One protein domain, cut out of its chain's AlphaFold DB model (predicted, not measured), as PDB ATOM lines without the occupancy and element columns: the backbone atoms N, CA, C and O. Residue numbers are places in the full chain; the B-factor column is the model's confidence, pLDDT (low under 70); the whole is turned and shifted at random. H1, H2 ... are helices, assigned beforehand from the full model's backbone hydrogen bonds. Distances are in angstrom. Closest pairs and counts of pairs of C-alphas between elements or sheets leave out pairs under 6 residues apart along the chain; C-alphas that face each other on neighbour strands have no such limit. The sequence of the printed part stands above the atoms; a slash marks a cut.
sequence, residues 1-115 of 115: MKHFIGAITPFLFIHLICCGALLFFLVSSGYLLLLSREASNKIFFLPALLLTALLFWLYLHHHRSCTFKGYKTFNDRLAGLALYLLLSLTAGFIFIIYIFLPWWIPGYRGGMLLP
ATOM      1  N   MET A   1     -13.842  29.503 -27.048       46.94
ATOM      2  CA  MET A   1     -12.623  28.656 -26.989       46.94
ATOM      3  C   MET A   1     -11.348  29.399 -27.409       46.94
ATOM      4  O   MET A   1     -10.406  29.386 -26.632       46.94
ATOM      5  N   LYS A   2     -11.304  30.122 -28.546       48.00
ATOM      6  CA  LYS A   2     -10.103  30.879 -28.988       48.00
ATOM      7  C   LYS A   2      -9.595  31.941 -27.986       48.00
ATOM      8  O   LYS A   2      -8.395  32.036 -27.766       48.00
ATOM      9  N   HIS A   3     -10.495  32.668 -27.312       49.88
ATOM     10  CA  HIS A   3     -10.119  33.654 -26.282       49.88
ATOM     11  C   HIS A   3      -9.561  33.037 -24.989       49.88
ATOM     12  O   HIS A   3      -8.760  33.669 -24.312       49.88
ATOM     13  N   PHE A   4      -9.948  31.800 -24.661       52.44
ATOM     14  CA  PHE A   4      -9.459  31.095 -23.471       52.44
ATOM     15  C   PHE A   4      -8.003  30.660 -23.659       52.44
ATOM     16  O   PHE A   4      -7.171  30.882 -22.788       52.44
ATOM     17  N   ILE A   5      -7.682  30.121 -24.837       55.88
ATOM     18  CA  ILE A   5      -6.323  29.695 -25.190       55.88
ATOM     19  C   ILE A   5      -5.391  30.915 -25.252       55.88
ATOM     20  O   ILE A   5      -4.335  30.906 -24.633       55.88
ATOM     21  N   GLY A   6      -5.823  32.008 -25.894       51.84
ATOM     22  CA  GLY A   6      -5.016  33.230 -26.011       51.84
ATOM     23  C   GLY A   6      -4.677  33.917 -24.680       51.84
ATOM     24  O   GLY A   6      -3.664  34.602 -24.608       51.84
ATOM     25  N   ALA A   7      -5.483  33.723 -23.631       58.34
ATOM     26  CA  ALA A   7      -5.221  34.269 -22.295       58.34
ATOM     27  C   ALA A   7      -4.465  33.288 -21.381       58.34
ATOM     28  O   ALA A   7      -3.627  33.706 -20.584       58.34
ATOM     29  N   ILE A   8      -4.721  31.982 -21.511       62.50
ATOM     30  CA  ILE A   8      -4.089  30.946 -20.681       62.50
ATOM     31  C   ILE A   8      -2.634  30.704 -21.082       62.50
ATOM     32  O   ILE A   8      -1.788  30.521 -20.210       62.50
ATOM     33  N   THR A   9      -2.311  30.723 -22.377       62.19
ATOM     34  CA  THR A   9      -0.940  30.485 -22.852       62.19
ATOM     35  C   THR A   9       0.079  31.497 -22.304       62.19
ATOM     36  O   THR A   9       1.079  31.050 -21.742       62.19
ATOM     37  N   PRO A  10      -0.132  32.829 -22.383       64.06
ATOM     38  CA  PRO A  10       0.819  33.783 -21.811       64.06
ATOM     39  C   PRO A  10       0.876  33.695 -20.283       64.06
ATOM     40  O   PRO A  10       1.955  33.818 -19.712       64.06
ATOM     41  N   PHE A  11      -0.254  33.413 -19.623       63.62
ATOM     42  CA  PHE A  11      -0.307  33.192 -18.177       63.62
ATOM     43  C   PHE A  11       0.573  32.006 -17.752       63.62
ATOM     44  O   PHE A  11       1.425  32.154 -16.879       63.62
ATOM     45  N   LEU A  12       0.418  30.845 -18.399       66.75
ATOM     46  CA  LEU A  12       1.209  29.651 -18.091       66.75
ATOM     47  C   LEU A  12       2.689  29.857 -18.404       66.75
ATOM     48  O   LEU A  12       3.532  29.414 -17.632       66.75
ATOM     49  N   PHE A  13       3.014  30.547 -19.497       71.00
ATOM     50  CA  PHE A  13       4.401  30.795 -19.887       71.00
ATOM     51  C   PHE A  13       5.118  31.720 -18.895       71.00
ATOM     52  O   PHE A  13       6.218  31.405 -18.443       71.00
ATOM     53  N   ILE A  14       4.475  32.820 -18.488       69.62
ATOM     54  CA  ILE A  14       5.017  33.735 -17.471       69.62
ATOM     55  C   ILE A  14       5.162  33.012 -16.128       69.62
ATOM     56  O   ILE A  14       6.196  33.140 -15.473       69.62
ATOM     57  N   HIS A  15       4.167  32.213 -15.736       70.75
ATOM     58  CA  HIS A  15       4.222  31.450 -14.491       70.75
ATOM     59  C   HIS A  15       5.336  30.393 -14.511       70.75
ATOM     60  O   HIS A  15       6.076  30.269 -13.539       70.75
ATOM     61  N   LEU A  16       5.525  29.689 -15.634       72.50
ATOM     62  CA  LEU A  16       6.612  28.726 -15.820       72.50
ATOM     63  C   LEU A  16       7.984  29.402 -15.711       72.50
ATOM     64  O   LEU A  16       8.868  28.875 -15.041       72.50
ATOM     65  N   ILE A  17       8.155  30.581 -16.319       75.56
ATOM     66  CA  ILE A  17       9.401  31.351 -16.226       75.56
ATOM     67  C   ILE A  17       9.642  31.810 -14.788       75.56
ATOM     68  O   ILE A  17      10.739  31.613 -14.275       75.56
ATOM     69  N   CYS A  18       8.642  32.381 -14.113       73.75
ATOM     70  CA  CYS A  18       8.790  32.835 -12.729       73.75
ATOM     71  C   CYS A  18       9.110  31.677 -11.779       73.75
ATOM     72  O   CYS A  18      10.051  31.776 -10.996       73.75
ATOM     73  N   CYS A  19       8.371  30.572 -11.859       74.56
ATOM     74  CA  CYS A  19       8.586  29.405 -11.004       74.56
ATOM     75  C   CYS A  19       9.897  28.683 -11.336       74.56
ATOM     76  O   CYS A  19      10.605  28.262 -10.426       74.56
ATOM     77  N   GLY A  20      10.261  28.585 -12.618       76.31
ATOM     78  CA  GLY A  20      11.528  28.008 -13.068       76.31
ATOM     79  C   GLY A  20      12.736  28.846 -12.650       76.31
ATOM     80  O   GLY A  20      13.708  28.302 -12.134       76.31
ATOM     81  N   ALA A  21      12.659  30.172 -12.793       80.44
ATOM     82  CA  ALA A  21      13.692  31.091 -12.319       80.44
ATOM     83  C   ALA A  21      13.822  31.051 -10.790       80.44
ATOM     84  O   ALA A  21      14.937  31.033 -10.271       80.44
ATOM     85  N   LEU A  22      12.698  30.976 -10.070       79.00
ATOM     86  CA  LEU A  22      12.690  30.853  -8.615       79.00
ATOM     87  C   LEU A  22      13.300  29.519  -8.163       79.00
ATOM     88  O   LEU A  22      14.136  29.514  -7.264       79.00
ATOM     89  N   LEU A  23      12.967  28.405  -8.822       79.25
ATOM     90  CA  LEU A  23      13.606  27.102  -8.596       79.25
ATOM     91  C   LEU A  23      15.111  27.155  -8.854       79.25
ATOM     92  O   LEU A  23      15.888  26.732  -8.003       79.25
ATOM     93  N   PHE A  24      15.532  27.693  -9.998       80.94
ATOM     94  CA  PHE A  24      16.947  27.806 -10.346       80.94
ATOM     95  C   PHE A  24      17.713  28.637  -9.309       80.94
ATOM     96  O   PHE A  24      18.779  28.235  -8.843       80.94
ATOM     97  N   PHE A  25      17.139  29.762  -8.878       81.62
ATOM     98  CA  PHE A  25      17.703  30.586  -7.815       81.62
ATOM     99  C   PHE A  25      17.811  29.819  -6.488       81.62
ATOM    100  O   PHE A  25      18.868  29.815  -5.862       81.62
ATOM    101  N   LEU A  26      16.759  29.113  -6.076       78.88
ATOM    102  CA  LEU A  26      16.730  28.321  -4.841       78.88
ATOM    103  C   LEU A  26      17.742  27.169  -4.834       78.88
ATOM    104  O   LEU A  26      18.362  26.903  -3.803       78.88
ATOM    105  N   VAL A  27      17.911  26.498  -5.976       79.62
ATOM    106  CA  VAL A  27      18.906  25.434  -6.160       79.62
ATOM    107  C   VAL A  27      20.316  26.023  -6.128       79.62
ATOM    108  O   VAL A  27      21.146  25.567  -5.348       79.62
ATOM    109  N   SER A  28      20.579  27.059  -6.931       82.56
ATOM    110  CA  SER A  28      21.914  27.668  -7.059       82.56
ATOM    111  C   SER A  28      22.415  28.322  -5.766       82.56
ATOM    112  O   SER A  28      23.611  28.305  -5.494       82.56
ATOM    113  N   SER A  29      21.509  28.858  -4.947       82.62
ATOM    114  CA  SER A  29      21.830  29.513  -3.673       82.62
ATOM    115  C   SER A  29      21.899  28.555  -2.476       82.62
ATOM    116  O   SER A  29      22.241  28.981  -1.375       82.62
ATOM    117  N   GLY A  30      21.548  27.275  -2.646       75.25
ATOM    118  CA  GLY A  30      21.522  26.283  -1.562       75.25
ATOM    119  C   GLY A  30      20.373  26.448  -0.555       75.25
ATOM    120  O   GLY A  30      20.220  25.615   0.340       75.25
ATOM    121  N   TYR A  31      19.513  27.462  -0.713       77.62
ATOM    122  CA  TYR A  31      18.352  27.694   0.159       77.62
ATOM    123  C   TYR A  31      17.345  26.542   0.146       77.62
ATOM    124  O   TYR A  31      16.596  26.365   1.106       77.62
ATOM    125  N   LEU A  32      17.346  25.732  -0.913       71.50
ATOM    126  CA  LEU A  32      16.448  24.591  -1.060       71.50
ATOM    127  C   LEU A  32      16.603  23.553   0.073       71.50
ATOM    128  O   LEU A  32      15.607  23.000   0.535       71.50
ATOM    129  N   LEU A  33      17.820  23.356   0.597       69.62
ATOM    130  CA  LEU A  33      18.072  22.487   1.758       69.62
ATOM    131  C   LEU A  33      17.463  23.061   3.042       69.62
ATOM    132  O   LEU A  33      16.854  22.337   3.827       69.62
ATOM    133  N   LEU A  34      17.577  24.372   3.240       72.06
ATOM    134  CA  LEU A  34      17.050  25.062   4.418       72.06
ATOM    135  C   LEU A  34      15.512  25.064   4.409       72.06
ATOM    136  O   LEU A  34      14.871  24.792   5.426       72.06
ATOM    137  N   LEU A  35      14.925  25.255   3.227       73.31
ATOM    138  CA  LEU A  35      13.482  25.209   2.997       73.31
ATOM    139  C   LEU A  35      12.903  23.795   3.073       73.31
ATOM    140  O   LEU A  35      11.742  23.649   3.439       73.31
ATOM    141  N   SER A  36      13.693  22.751   2.813       69.44
ATOM    142  CA  SER A  36      13.249  21.365   3.019       69.44
ATOM    143  C   SER A  36      12.942  21.065   4.494       69.44
ATOM    144  O   SER A  36      12.019  20.320   4.805       69.44
ATOM    145  N   ARG A  37      13.656  21.693   5.437       72.94
ATOM    146  CA  ARG A  37      13.345  21.569   6.869       72.94
ATOM    147  C   ARG A  37      12.062  22.318   7.221       72.94
ATOM    148  O   ARG A  37      11.250  21.823   8.001       72.94
ATOM    149  N   GLU A  38      11.865  23.483   6.612       71.38
ATOM    150  CA  GLU A  38      10.658  24.285   6.801       71.38
ATOM    151  C   GLU A  38       9.409  23.603   6.242       71.38
ATOM    152  O   GLU A  38       8.372  23.543   6.902       71.38
ATOM    153  N   ALA A  39       9.520  23.007   5.059       67.25
ATOM    154  CA  ALA A  39       8.456  22.233   4.445       67.25
ATOM    155  C   ALA A  39       7.985  21.071   5.349       67.25
ATOM    156  O   ALA A  39       6.844  20.626   5.231       67.25
ATOM    157  N   SER A  40       8.840  20.575   6.254       71.00
ATOM    158  CA  SER A  40       8.497  19.506   7.197       71.00
ATOM    159  C   SER A  40       7.781  20.032   8.432       71.00
ATOM    160  O   SER A  40       6.903  19.351   8.954       71.00
ATOM    161  N   ASN A  41       8.150  21.222   8.900       74.19
ATOM    162  CA  ASN A  41       7.552  21.839  10.080       74.19
ATOM    163  C   ASN A  41       6.260  22.602   9.763       74.19
ATOM    164  O   ASN A  41       5.424  22.767  10.648       74.19
ATOM    165  N   LYS A  42       6.079  23.050   8.512       75.56
ATOM    166  CA  LYS A  42       4.893  23.775   8.021       75.56
ATOM    167  C   LYS A  42       4.560  25.035   8.837       75.56
ATOM    168  O   LYS A  42       3.428  25.511   8.786       75.56
ATOM    169  N   ILE A  43       5.534  25.610   9.545       76.56
ATOM    170  CA  ILE A  43       5.331  26.768  10.430       76.56
ATOM    171  C   ILE A  43       4.980  28.001   9.596       76.56
ATOM    172  O   ILE A  43       4.012  28.702   9.889       76.56
ATOM    173  N   PHE A  44       5.704  28.224   8.500       78.50
ATOM    174  CA  PHE A  44       5.457  29.333   7.579       78.50
ATOM    175  C   PHE A  44       4.362  29.049   6.547       78.50
ATOM    176  O   PHE A  44       4.019  29.947   5.777       78.50
ATOM    177  N   PHE A  45       3.740  27.864   6.566       80.44
ATOM    178  CA  PHE A  45       2.686  27.528   5.609       80.44
ATOM    179  C   PHE A  45       1.463  28.425   5.794       80.44
ATOM    180  O   PHE A  45       0.989  29.047   4.846       80.44
ATOM    181  N   LEU A  46       0.976  28.528   7.033       80.88
ATOM    182  CA  LEU A  46      -0.226  29.293   7.352       80.88
ATOM    183  C   LEU A  46      -0.028  30.805   7.115       80.88
ATOM    184  O   LEU A  46      -0.870  31.395   6.438       80.88
ATOM    185  N   PRO A  47       1.096  31.429   7.536       84.44
ATOM    186  CA  PRO A  47       1.428  32.804   7.157       84.44
ATOM    187  C   PRO A  47       1.518  33.024   5.642       84.44
ATOM    188  O   PRO A  47       0.974  34.005   5.135       84.44
ATOM    189  N   ALA A  48       2.168  32.118   4.902       84.31
ATOM    190  CA  ALA A  48       2.311  32.241   3.452       84.31
ATOM    191  C   ALA A  48       0.961  32.123   2.729       84.31
ATOM    192  O   ALA A  48       0.696  32.849   1.766       84.31
ATOM    193  N   LEU A  49       0.081  31.245   3.210       84.56
ATOM    194  CA  LEU A  49      -1.258  31.064   2.661       84.56
ATOM    195  C   LEU A  49      -2.136  32.294   2.925       84.56
ATOM    196  O   LEU A  49      -2.823  32.761   2.018       84.56
ATOM    197  N   LEU A  50      -2.045  32.875   4.124       87.62
ATOM    198  CA  LEU A  50      -2.745  34.108   4.492       87.62
ATOM    199  C   LEU A  50      -2.253  35.299   3.654       87.62
ATOM    200  O   LEU A  50      -3.063  36.058   3.126       87.62
ATOM    201  N   LEU A  51      -0.936  35.410   3.442       88.75
ATOM    202  CA  LEU A  51      -0.340  36.410   2.552       88.75
ATOM    203  C   LEU A  51      -0.839  36.247   1.111       88.75
ATOM    204  O   LEU A  51      -1.223  37.224   0.473       88.75
ATOM    205  N   THR A  52      -0.881  35.013   0.607       86.62
ATOM    206  CA  THR A  52      -1.359  34.716  -0.750       86.62
ATOM    207  C   THR A  52      -2.844  35.051  -0.898       86.62
ATOM    208  O   THR A  52      -3.234  35.669  -1.887       86.62
ATOM    209  N   ALA A  53      -3.670  34.730   0.101       87.44
ATOM    210  CA  ALA A  53      -5.084  35.100   0.125       87.44
ATOM    211  C   ALA A  53      -5.285  36.625   0.160       87.44
ATOM    212  O   ALA A  53      -6.141  37.152  -0.551       87.44
ATOM    213  N   LEU A  54      -4.466  37.346   0.930       90.81
ATOM    214  CA  LEU A  54      -4.496  38.807   1.010       90.81
ATOM    215  C   LEU A  54      -4.074  39.457  -0.316       90.81
ATOM    216  O   LEU A  54      -4.746  40.374  -0.789       90.81
ATOM    217  N   LEU A  55      -3.017  38.954  -0.961       89.06
ATOM    218  CA  LEU A  55      -2.594  39.400  -2.294       89.06
ATOM    219  C   LEU A  55      -3.663  39.113  -3.349       89.06
ATOM    220  O   LEU A  55      -3.933  39.963  -4.196       89.06
ATOM    221  N   PHE A  56      -4.310  37.950  -3.279       87.75
ATOM    222  CA  PHE A  56      -5.410  37.599  -4.171       87.75
ATOM    223  C   PHE A  56      -6.611  38.529  -3.980       87.75
ATOM    224  O   PHE A  56      -7.190  39.009  -4.957       87.75
ATOM    225  N   TRP A  57      -6.952  38.849  -2.730       88.50
ATOM    226  CA  TRP A  57      -7.994  39.819  -2.411       88.50
ATOM    227  C   TRP A  57      -7.661  41.214  -2.948       88.50
ATOM    228  O   TRP A  57      -8.502  41.837  -3.595       88.50
ATOM    229  N   LEU A  58      -6.431  41.695  -2.739       87.44
ATOM    230  CA  LEU A  58      -5.943  42.970  -3.281       87.44
ATOM    231  C   LEU A  58      -5.986  42.996  -4.805       87.44
ATOM    232  O   LEU A  58      -6.444  43.977  -5.384       87.44
ATOM    233  N   TYR A  59      -5.564  41.914  -5.457       86.00
ATOM    234  CA  TYR A  59      -5.620  41.773  -6.906       86.00
ATOM    235  C   TYR A  59      -7.063  41.844  -7.423       86.00
ATOM    236  O   TYR A  59      -7.355  42.615  -8.339       86.00
ATOM    237  N   LEU A  60      -7.994  41.113  -6.799       85.62
ATOM    238  CA  LEU A  60      -9.419  41.165  -7.139       85.62
ATOM    239  C   LEU A  60     -10.021  42.549  -6.894       85.62
ATOM    240  O   LEU A  60     -10.785  43.044  -7.725       85.62
ATOM    241  N   HIS A  61      -9.690  43.175  -5.765       85.88
ATOM    242  CA  HIS A  61     -10.166  44.508  -5.421       85.88
ATOM    243  C   HIS A  61      -9.654  45.547  -6.423       85.88
ATOM    244  O   HIS A  61     -10.449  46.330  -6.940       85.88
ATOM    245  N   HIS A  62      -8.361  45.511  -6.760       81.44
ATOM    246  CA  HIS A  62      -7.745  46.376  -7.769       81.44
ATOM    247  C   HIS A  62      -8.398  46.180  -9.137       81.44
ATOM    248  O   HIS A  62      -8.811  47.152  -9.770       81.44
ATOM    249  N   HIS A  63      -8.590  44.925  -9.548       78.06
ATOM    250  CA  HIS A  63      -9.237  44.599 -10.813       78.06
ATOM    251  C   HIS A  63     -10.678  45.125 -10.866       78.06
ATOM    252  O   HIS A  63     -11.063  45.752 -11.854       78.06
ATOM    253  N   ARG A  64     -11.471  44.918  -9.802       78.56
ATOM    254  CA  ARG A  64     -12.854  45.419  -9.694       78.56
ATOM    255  C   ARG A  64     -12.906  46.948  -9.697       78.56
ATOM    256  O   ARG A  64     -13.636  47.526 -10.500       78.56
ATOM    257  N   SER A  65     -12.114  47.613  -8.856       72.62
ATOM    258  CA  SER A  65     -12.069  49.083  -8.790       72.62
ATOM    259  C   SER A  65     -11.713  49.698 -10.141       72.62
ATOM    260  O   SER A  65     -12.345  50.658 -10.586       72.62
ATOM    261  N   CYS A  66     -10.749  49.111 -10.842       65.75
ATOM    262  CA  CYS A  66     -10.338  49.622 -12.134       65.75
ATOM    263  C   CYS A  66     -11.348  49.313 -13.257       65.75
ATOM    264  O   CYS A  66     -11.498  50.140 -14.160       65.75
ATOM    265  N   THR A  67     -12.104  48.202 -13.189       64.94
ATOM    266  CA  THR A  67     -13.230  47.960 -14.119       64.94
ATOM    267  C   THR A  67     -14.337  49.002 -13.969       64.94
ATOM    268  O   THR A  67     -14.876  49.447 -14.977       64.94
ATOM    269  N   PHE A  68     -14.623  49.462 -12.745       63.28
ATOM    270  CA  PHE A  68     -15.606  50.526 -12.502       63.28
ATOM    271  C   PHE A  68     -15.098  51.919 -12.907       63.28
ATOM    272  O   PHE A  68     -15.885  52.748 -13.352       63.28
ATOM    273  N   LYS A  69     -13.787  52.180 -12.796       61.28
ATOM    274  CA  LYS A  69     -13.160  53.452 -13.211       61.28
ATOM    275  C   LYS A  69     -12.807  53.543 -14.704       61.28
ATOM    276  O   LYS A  69     -12.333  54.588 -15.139       61.28
ATOM    277  N   GLY A  70     -13.019  52.485 -15.494       58.22
ATOM    278  CA  GLY A  70     -12.770  52.503 -16.941       58.22
ATOM    279  C   GLY A  70     -11.293  52.641 -17.348       58.22
ATOM    280  O   GLY A  70     -11.025  53.279 -18.361       58.22
ATOM    281  N   TYR A  71     -10.359  52.080 -16.557       56.03
ATOM    282  CA  TYR A  71      -8.900  51.963 -16.800       56.03
ATOM    283  C   TYR A  71      -8.275  52.970 -17.796       56.03
ATOM    284  O   TYR A  71      -8.282  52.721 -19.005       56.03
ATOM    285  N   LYS A  72      -7.600  54.034 -17.324       63.78
ATOM    286  CA  LYS A  72      -6.850  54.934 -18.235       63.78
ATOM    287  C   LYS A  72      -5.421  55.322 -17.852       63.78
ATOM    288  O   LYS A  72      -4.747  55.869 -18.718       63.78
ATOM    289  N   THR A  73      -4.901  55.014 -16.659       76.00
ATOM    290  CA  THR A  73      -3.512  55.401 -16.327       76.00
ATOM    291  C   THR A  73      -2.527  54.233 -16.411       76.00
ATOM    292  O   THR A  73      -2.858  53.082 -16.127       76.00
ATOM    293  N   PHE A  74      -1.294  54.527 -16.835       80.69
ATOM    294  CA  PHE A  74      -0.197  53.554 -16.907       80.69
ATOM    295  C   PHE A  74       0.123  52.949 -15.530       80.69
ATOM    296  O   PHE A  74       0.376  51.751 -15.424       80.69
ATOM    297  N   ASN A  75       0.016  53.756 -14.470       80.56
ATOM    298  CA  ASN A  75       0.290  53.336 -13.096       80.56
ATOM    299  C   ASN A  75      -0.678  52.252 -12.608       80.56
ATOM    300  O   ASN A  75      -0.236  51.294 -11.981       80.56
ATOM    301  N   ASP A  76      -1.968  52.339 -12.950       77.56
ATOM    302  CA  ASP A  76      -2.950  51.312 -12.574       77.56
ATOM    303  C   ASP A  76      -2.623  49.953 -13.213       77.56
ATOM    304  O   ASP A  76      -2.797  48.900 -12.590       77.56
ATOM    305  N   ARG A  77      -2.110  49.975 -14.453       79.19
ATOM    306  CA  ARG A  77      -1.666  48.772 -15.175       79.19
ATOM    307  C   ARG A  77      -0.389  48.197 -14.568       79.19
ATOM    308  O   ARG A  77      -0.306  46.985 -14.388       79.19
ATOM    309  N   LEU A  78       0.572  49.054 -14.217       84.44
ATOM    310  CA  LEU A  78       1.815  48.641 -13.565       84.44
ATOM    311  C   LEU A  78       1.547  48.035 -12.180       84.44
ATOM    312  O   LEU A  78       2.097  46.986 -11.857       84.44
ATOM    313  N   ALA A  79       0.651  48.638 -11.393       84.31
ATOM    314  CA  ALA A  79       0.229  48.115 -10.095       84.31
ATOM    315  C   ALA A  79      -0.459  46.745 -10.226       84.31
ATOM    316  O   ALA A  79      -0.166  45.831  -9.457       84.31
ATOM    317  N   GLY A  80      -1.317  46.570 -11.237       83.06
ATOM    318  CA  GLY A  80      -1.935  45.277 -11.539       83.06
ATOM    319  C   GLY A  80      -0.909  44.200 -11.908       83.06
ATOM    320  O   GLY A  80      -0.981  43.086 -11.391       83.06
ATOM    321  N   LEU A  81       0.079  44.542 -12.743       83.69
ATOM    322  CA  LEU A  81       1.184  43.644 -13.101       83.69
ATOM    323  C   LEU A  81       2.036  43.278 -11.874       83.69
ATOM    324  O   LEU A  81       2.365  42.111 -11.683       83.69
ATOM    325  N   ALA A  82       2.365  44.251 -11.022       85.69
ATOM    326  CA  ALA A  82       3.145  44.026  -9.808       85.69
ATOM    327  C   ALA A  82       2.410  43.106  -8.818       85.69
ATOM    328  O   ALA A  82       3.002  42.153  -8.315       85.69
ATOM    329  N   LEU A  83       1.112  43.338  -8.586       85.88
ATOM    330  CA  LEU A  83       0.275  42.464  -7.755       85.88
ATOM    331  C   LEU A  83       0.202  41.043  -8.319       85.88
ATOM    332  O   LEU A  83       0.298  40.078  -7.565       85.88
ATOM    333  N   TYR A  84       0.075  40.914  -9.640       84.12
ATOM    334  CA  TYR A  84       0.078  39.623 -10.317       84.12
ATOM    335  C   TYR A  84       1.409  38.876 -10.138       84.12
ATOM    336  O   TYR A  84       1.409  37.697  -9.787       84.12
ATOM    337  N   LEU A  85       2.543  39.558 -10.327       84.75
ATOM    338  CA  LEU A  85       3.872  38.974 -10.134       84.75
ATOM    339  C   LEU A  85       4.095  38.546  -8.680       84.75
ATOM    340  O   LEU A  85       4.575  37.439  -8.446       84.75
ATOM    341  N   LEU A  86       3.702  39.378  -7.711       86.88
ATOM    342  CA  LEU A  86       3.782  39.046  -6.286       86.88
ATOM    343  C   LEU A  86       2.941  37.816  -5.948       86.88
ATOM    344  O   LEU A  86       3.448  36.890  -5.319       86.88
ATOM    345  N   LEU A  87       1.692  37.771  -6.414       86.50
ATOM    346  CA  LEU A  87       0.812  36.621  -6.220       86.50
ATOM    347  C   LEU A  87       1.400  35.349  -6.851       86.50
ATOM    348  O   LEU A  87       1.378  34.281  -6.243       86.50
ATOM    349  N   SER A  88       1.947  35.463  -8.062       84.44
ATOM    350  CA  SER A  88       2.593  34.355  -8.766       84.44
ATOM    351  C   SER A  88       3.831  33.847  -8.020       84.44
ATOM    352  O   SER A  88       4.041  32.638  -7.949       84.44
ATOM    353  N   LEU A  89       4.638  34.746  -7.453       84.31
ATOM    354  CA  LEU A  89       5.821  34.406  -6.661       84.31
ATOM    355  C   LEU A  89       5.447  33.695  -5.360       84.31
ATOM    356  O   LEU A  89       6.033  32.659  -5.058       84.31
ATOM    357  N   THR A  90       4.468  34.204  -4.604       85.25
ATOM    358  CA  THR A  90       4.062  33.568  -3.341       85.25
ATOM    359  C   THR A  90       3.402  32.216  -3.581       85.25
ATOM    360  O   THR A  90       3.723  31.250  -2.889       85.25
ATOM    361  N   ALA A  91       2.546  32.104  -4.602       83.62
ATOM    362  CA  ALA A  91       1.947  30.832  -4.995       83.62
ATOM    363  C   ALA A  91       3.008  29.824  -5.470       83.62
ATOM    364  O   ALA A  91       2.990  28.669  -5.043       83.62
ATOM    365  N   GLY A  92       3.966  30.265  -6.291       82.50
ATOM    366  CA  GLY A  92       5.084  29.439  -6.749       82.50
ATOM    367  C   GLY A  92       5.968  28.962  -5.597       82.50
ATOM    368  O   GLY A  92       6.314  27.787  -5.532       82.50
ATOM    369  N   PHE A  93       6.271  29.839  -4.639       82.44
ATOM    370  CA  PHE A  93       7.033  29.501  -3.437       82.44
ATOM    371  C   PHE A  93       6.332  28.420  -2.602       82.44
ATOM    372  O   PHE A  93       6.953  27.417  -2.253       82.44
ATOM    373  N   ILE A  94       5.026  28.569  -2.351       83.19
ATOM    374  CA  ILE A  94       4.223  27.561  -1.640       83.19
ATOM    375  C   ILE A  94       4.227  26.233  -2.403       83.19
ATOM    376  O   ILE A  94       4.460  25.181  -1.807       83.19
ATOM    377  N   PHE A  95       4.010  26.268  -3.717       82.69
ATOM    378  CA  PHE A  95       4.031  25.067  -4.550       82.69
ATOM    379  C   PHE A  95       5.386  24.352  -4.473       82.69
ATOM    380  O   PHE A  95       5.444  23.143  -4.249       82.69
ATOM    381  N   ILE A  96       6.487  25.090  -4.598       81.56
ATOM    382  CA  ILE A  96       7.829  24.507  -4.592       81.56
ATOM    383  C   ILE A  96       8.139  23.856  -3.244       81.56
ATOM    384  O   ILE A  96       8.662  22.746  -3.198       81.56
ATOM    385  N   ILE A  97       7.795  24.519  -2.146       79.56
ATOM    386  CA  ILE A  97       8.144  24.077  -0.793       79.56
ATOM    387  C   ILE A  97       7.275  22.923  -0.330       79.56
ATOM    388  O   ILE A  97       7.790  21.969   0.242       79.56
ATOM    389  N   TYR A  98       5.971  22.992  -0.568       77.12
ATOM    390  CA  TYR A  98       5.027  22.066   0.050       77.12
ATOM    391  C   TYR A  98       4.496  20.984  -0.898       77.12
ATOM    392  O   TYR A  98       3.849  20.041  -0.439       77.12
ATOM    393  N   ILE A  99       4.765  21.094  -2.202       79.06
ATOM    394  CA  ILE A  99       4.362  20.096  -3.204       79.06
ATOM    395  C   ILE A  99       5.595  19.548  -3.925       79.06
ATOM    396  O   ILE A  99       5.863  18.353  -3.839       79.06
ATOM    397  N   PHE A 100       6.393  20.405  -4.570       80.81
ATOM    398  CA  PHE A 100       7.531  19.956  -5.382       80.81
ATOM    399  C   PHE A 100       8.642  19.303  -4.550       80.81
ATOM    400  O   PHE A 100       9.066  18.200  -4.866       80.81
ATOM    401  N   LEU A 101       9.100  19.948  -3.475       77.69
ATOM    402  CA  LEU A 101      10.157  19.443  -2.589       77.69
ATOM    403  C   LEU A 101       9.807  18.076  -1.962       77.69
ATOM    404  O   LEU A 101      10.623  17.159  -2.077       77.69
ATOM    405  N   PRO A 102       8.613  17.888  -1.359       74.06
ATOM    406  CA  PRO A 102       8.194  16.596  -0.823       74.06
ATOM    407  C   PRO A 102       8.045  15.496  -1.875       74.06
ATOM    408  O   PRO A 102       8.246  14.330  -1.554       74.06
ATOM    409  N   TRP A 103       7.676  15.851  -3.112       77.25
ATOM    410  CA  TRP A 103       7.558  14.903  -4.224       77.25
ATOM    411  C   TRP A 103       8.913  14.530  -4.827       77.25
ATOM    412  O   TRP A 103       9.139  13.377  -5.188       77.25
ATOM    413  N   TRP A 104       9.822  15.496  -4.929       77.69
ATOM    414  CA  TRP A 104      11.114  15.327  -5.583       77.69
ATOM    415  C   TRP A 104      12.158  14.648  -4.690       77.69
ATOM    416  O   TRP A 104      13.003  13.911  -5.198       77.69
ATOM    417  N   ILE A 105      12.115  14.869  -3.368       74.25
ATOM    418  CA  ILE A 105      13.075  14.277  -2.428       74.25
ATOM    419  C   ILE A 105      12.572  12.900  -1.950       74.25
ATOM    420  O   ILE A 105      11.605  12.828  -1.187       74.25
ATOM    421  N   PRO A 106      13.244  11.791  -2.308       70.19
ATOM    422  CA  PRO A 106      12.886  10.473  -1.796       70.19
ATOM    423  C   PRO A 106      13.125  10.384  -0.279       70.19
ATOM    424  O   PRO A 106      14.162  10.807   0.229       70.19
ATOM    425  N   GLY A 107      12.164   9.817   0.459       68.50
ATOM    426  CA  GLY A 107      12.248   9.655   1.920       68.50
ATOM    427  C   GLY A 107      11.921  10.915   2.734       68.50
ATOM    428  O   GLY A 107      12.205  10.975   3.933       68.50
ATOM    429  N   TYR A 108      11.327  11.924   2.099       71.06
ATOM    430  CA  TYR A 108      10.959  13.180   2.735       71.06
ATOM    431  C   TYR A 108       9.890  13.008   3.834       71.06
ATOM    432  O   TYR A 108       8.802  12.485   3.600       71.06
ATOM    433  N   ARG A 109      10.187  13.475   5.056       67.56
ATOM    434  CA  ARG A 109       9.358  13.227   6.258       67.56
ATOM    435  C   ARG A 109       8.201  14.212   6.473       67.56
ATOM    436  O   ARG A 109       7.357  13.961   7.324       67.56
ATOM    437  N   GLY A 110       8.139  15.313   5.722       64.62
ATOM    438  CA  GLY A 110       7.119  16.357   5.902       64.62
ATOM    439  C   GLY A 110       5.749  16.068   5.277       64.62
ATOM    440  O   GLY A 110       4.789  16.799   5.541       64.62
ATOM    441  N   GLY A 111       5.647  15.011   4.463       60.97
ATOM    442  CA  GLY A 111       4.457  14.697   3.671       60.97
ATOM    443  C   GLY A 111       4.139  15.761   2.612       60.97
ATOM    444  O   GLY A 111       4.569  16.912   2.699       60.97
ATOM    445  N   MET A 112       3.384  15.373   1.591       62.16
ATOM    446  CA  MET A 112       2.934  16.275   0.531       62.16
ATOM    447  C   MET A 112       1.689  17.044   1.000       62.16
ATOM    448  O   MET A 112       0.913  16.534   1.810       62.16
ATOM    449  N   LEU A 113       1.507  18.290   0.553       59.31
ATOM    450  CA  LEU A 113       0.328  19.080   0.939       59.31
ATOM    451  C   LEU A 113      -0.952  18.649   0.206       59.31
ATOM    452  O   LEU A 113      -2.052  18.875   0.701       59.31
ATOM    453  N   LEU A 114      -0.789  18.017  -0.954       46.59
ATOM    454  CA  LEU A 114      -1.833  17.368  -1.740       46.59
ATOM    455  C   LEU A 114      -1.397  15.912  -1.986       46.59
ATOM    456  O   LEU A 114      -0.206  15.716  -2.233       46.59
ATOM    457  N   PRO A 115      -2.305  14.925  -1.856       48.25
ATOM    458  CA  PRO A 115      -2.009  13.515  -2.113       48.25
ATOM    459  C   PRO A 115      -1.683  13.232  -3.583       48.25
ATOM    460  O   PRO A 115      -2.213  13.954  -4.460       48.25
TER     461      PRO A 115
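What this domain is: This is residues 1 to 115 of the 115 residues of an uncharacterized protein of Candidatus Gottesmanbacteria bacterium RIFCSPLOWO2_01_FULL_42_22 (UniProt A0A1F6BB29). A long helical hairpin of H3 and H4 makes the length of the model; H1 crosses H4 on the side away from H3, and short H2 lies across the hairpin's open end, where it joins H1 to H3. Residues 1 to 10 stick out free, of which 2 to 10 belong to H1, and the tail of residues 105 to 115 turns back beside the last part of H4. The printed part has 115 residues, with four named helices in the order H1, H2, H3, H4, no named strand, and the class all helix. It is loose, with a radius of gyration of the C-alphas of 16.8 A, and elongated, spanning 53 by 30 by 29 A.

Where its parts are: H1 is residues 2 to 28, 38.9 A from first to last C-alpha, beginning at C-alpha 2 (-10.103, 30.879, -28.988). H2 is residues 31 to 41, 15.8 A long. H3 is residues 45 to 69, 35.7 A long, beginning at C-alpha 45 (2.686, 27.528, 5.609). H4, the longest helix, is residues 74 to 104, 41.4 A long, ending at C-alpha 104 (11.114, 15.327, -5.583). H4 has a kink of 34 degrees near residue 96.

How they stand to each other: H4 is the hub and touches the three other helices. H3 and H4 form a helical hairpin and touch, opposite ways at a shallow tilt of 26 degrees; their closest C-alphas, of Leu 55 and Leu 87, are 5.9 A apart. H1 touches H4 with residues 15 to 23 alone, beside residues 88 to 96 of H4, the same way at a steep tilt of 60 degrees; the closest C-alphas, of Cys 19 and Gly 92, are 5.5 A apart. H2 touches H4 at residues 97 to 102 of H4 alone, the closest C-alphas being those of Ala 39 and Ile 97, 5.6 A apart. H2 and H4 are only just about perpendicular, at 73 degrees. H2 is close to H1 but not clearly touching, with the C-alphas of Leu 26 and Leu 32 closest at 5.3 A. H1 and H3 are apart. In H3 every O i to N i+4 pair is within hydrogen-bond range; in H1 21 of 23 are, in H2 5 of 7 and in H4 24 of 27.

The domain as a whole: The C-alphas farthest apart, of Lys 72 and Gly 107, are 53.1 A from each other. The printed part has no cut, and the links H1 to H2, H2 to H3 and H3 to H4 are tight. The mean pLDDT of the printed part is 74.8, and 31 residues are under 70, among them residues 1 to 12, 66 to 72 and 109 to 115.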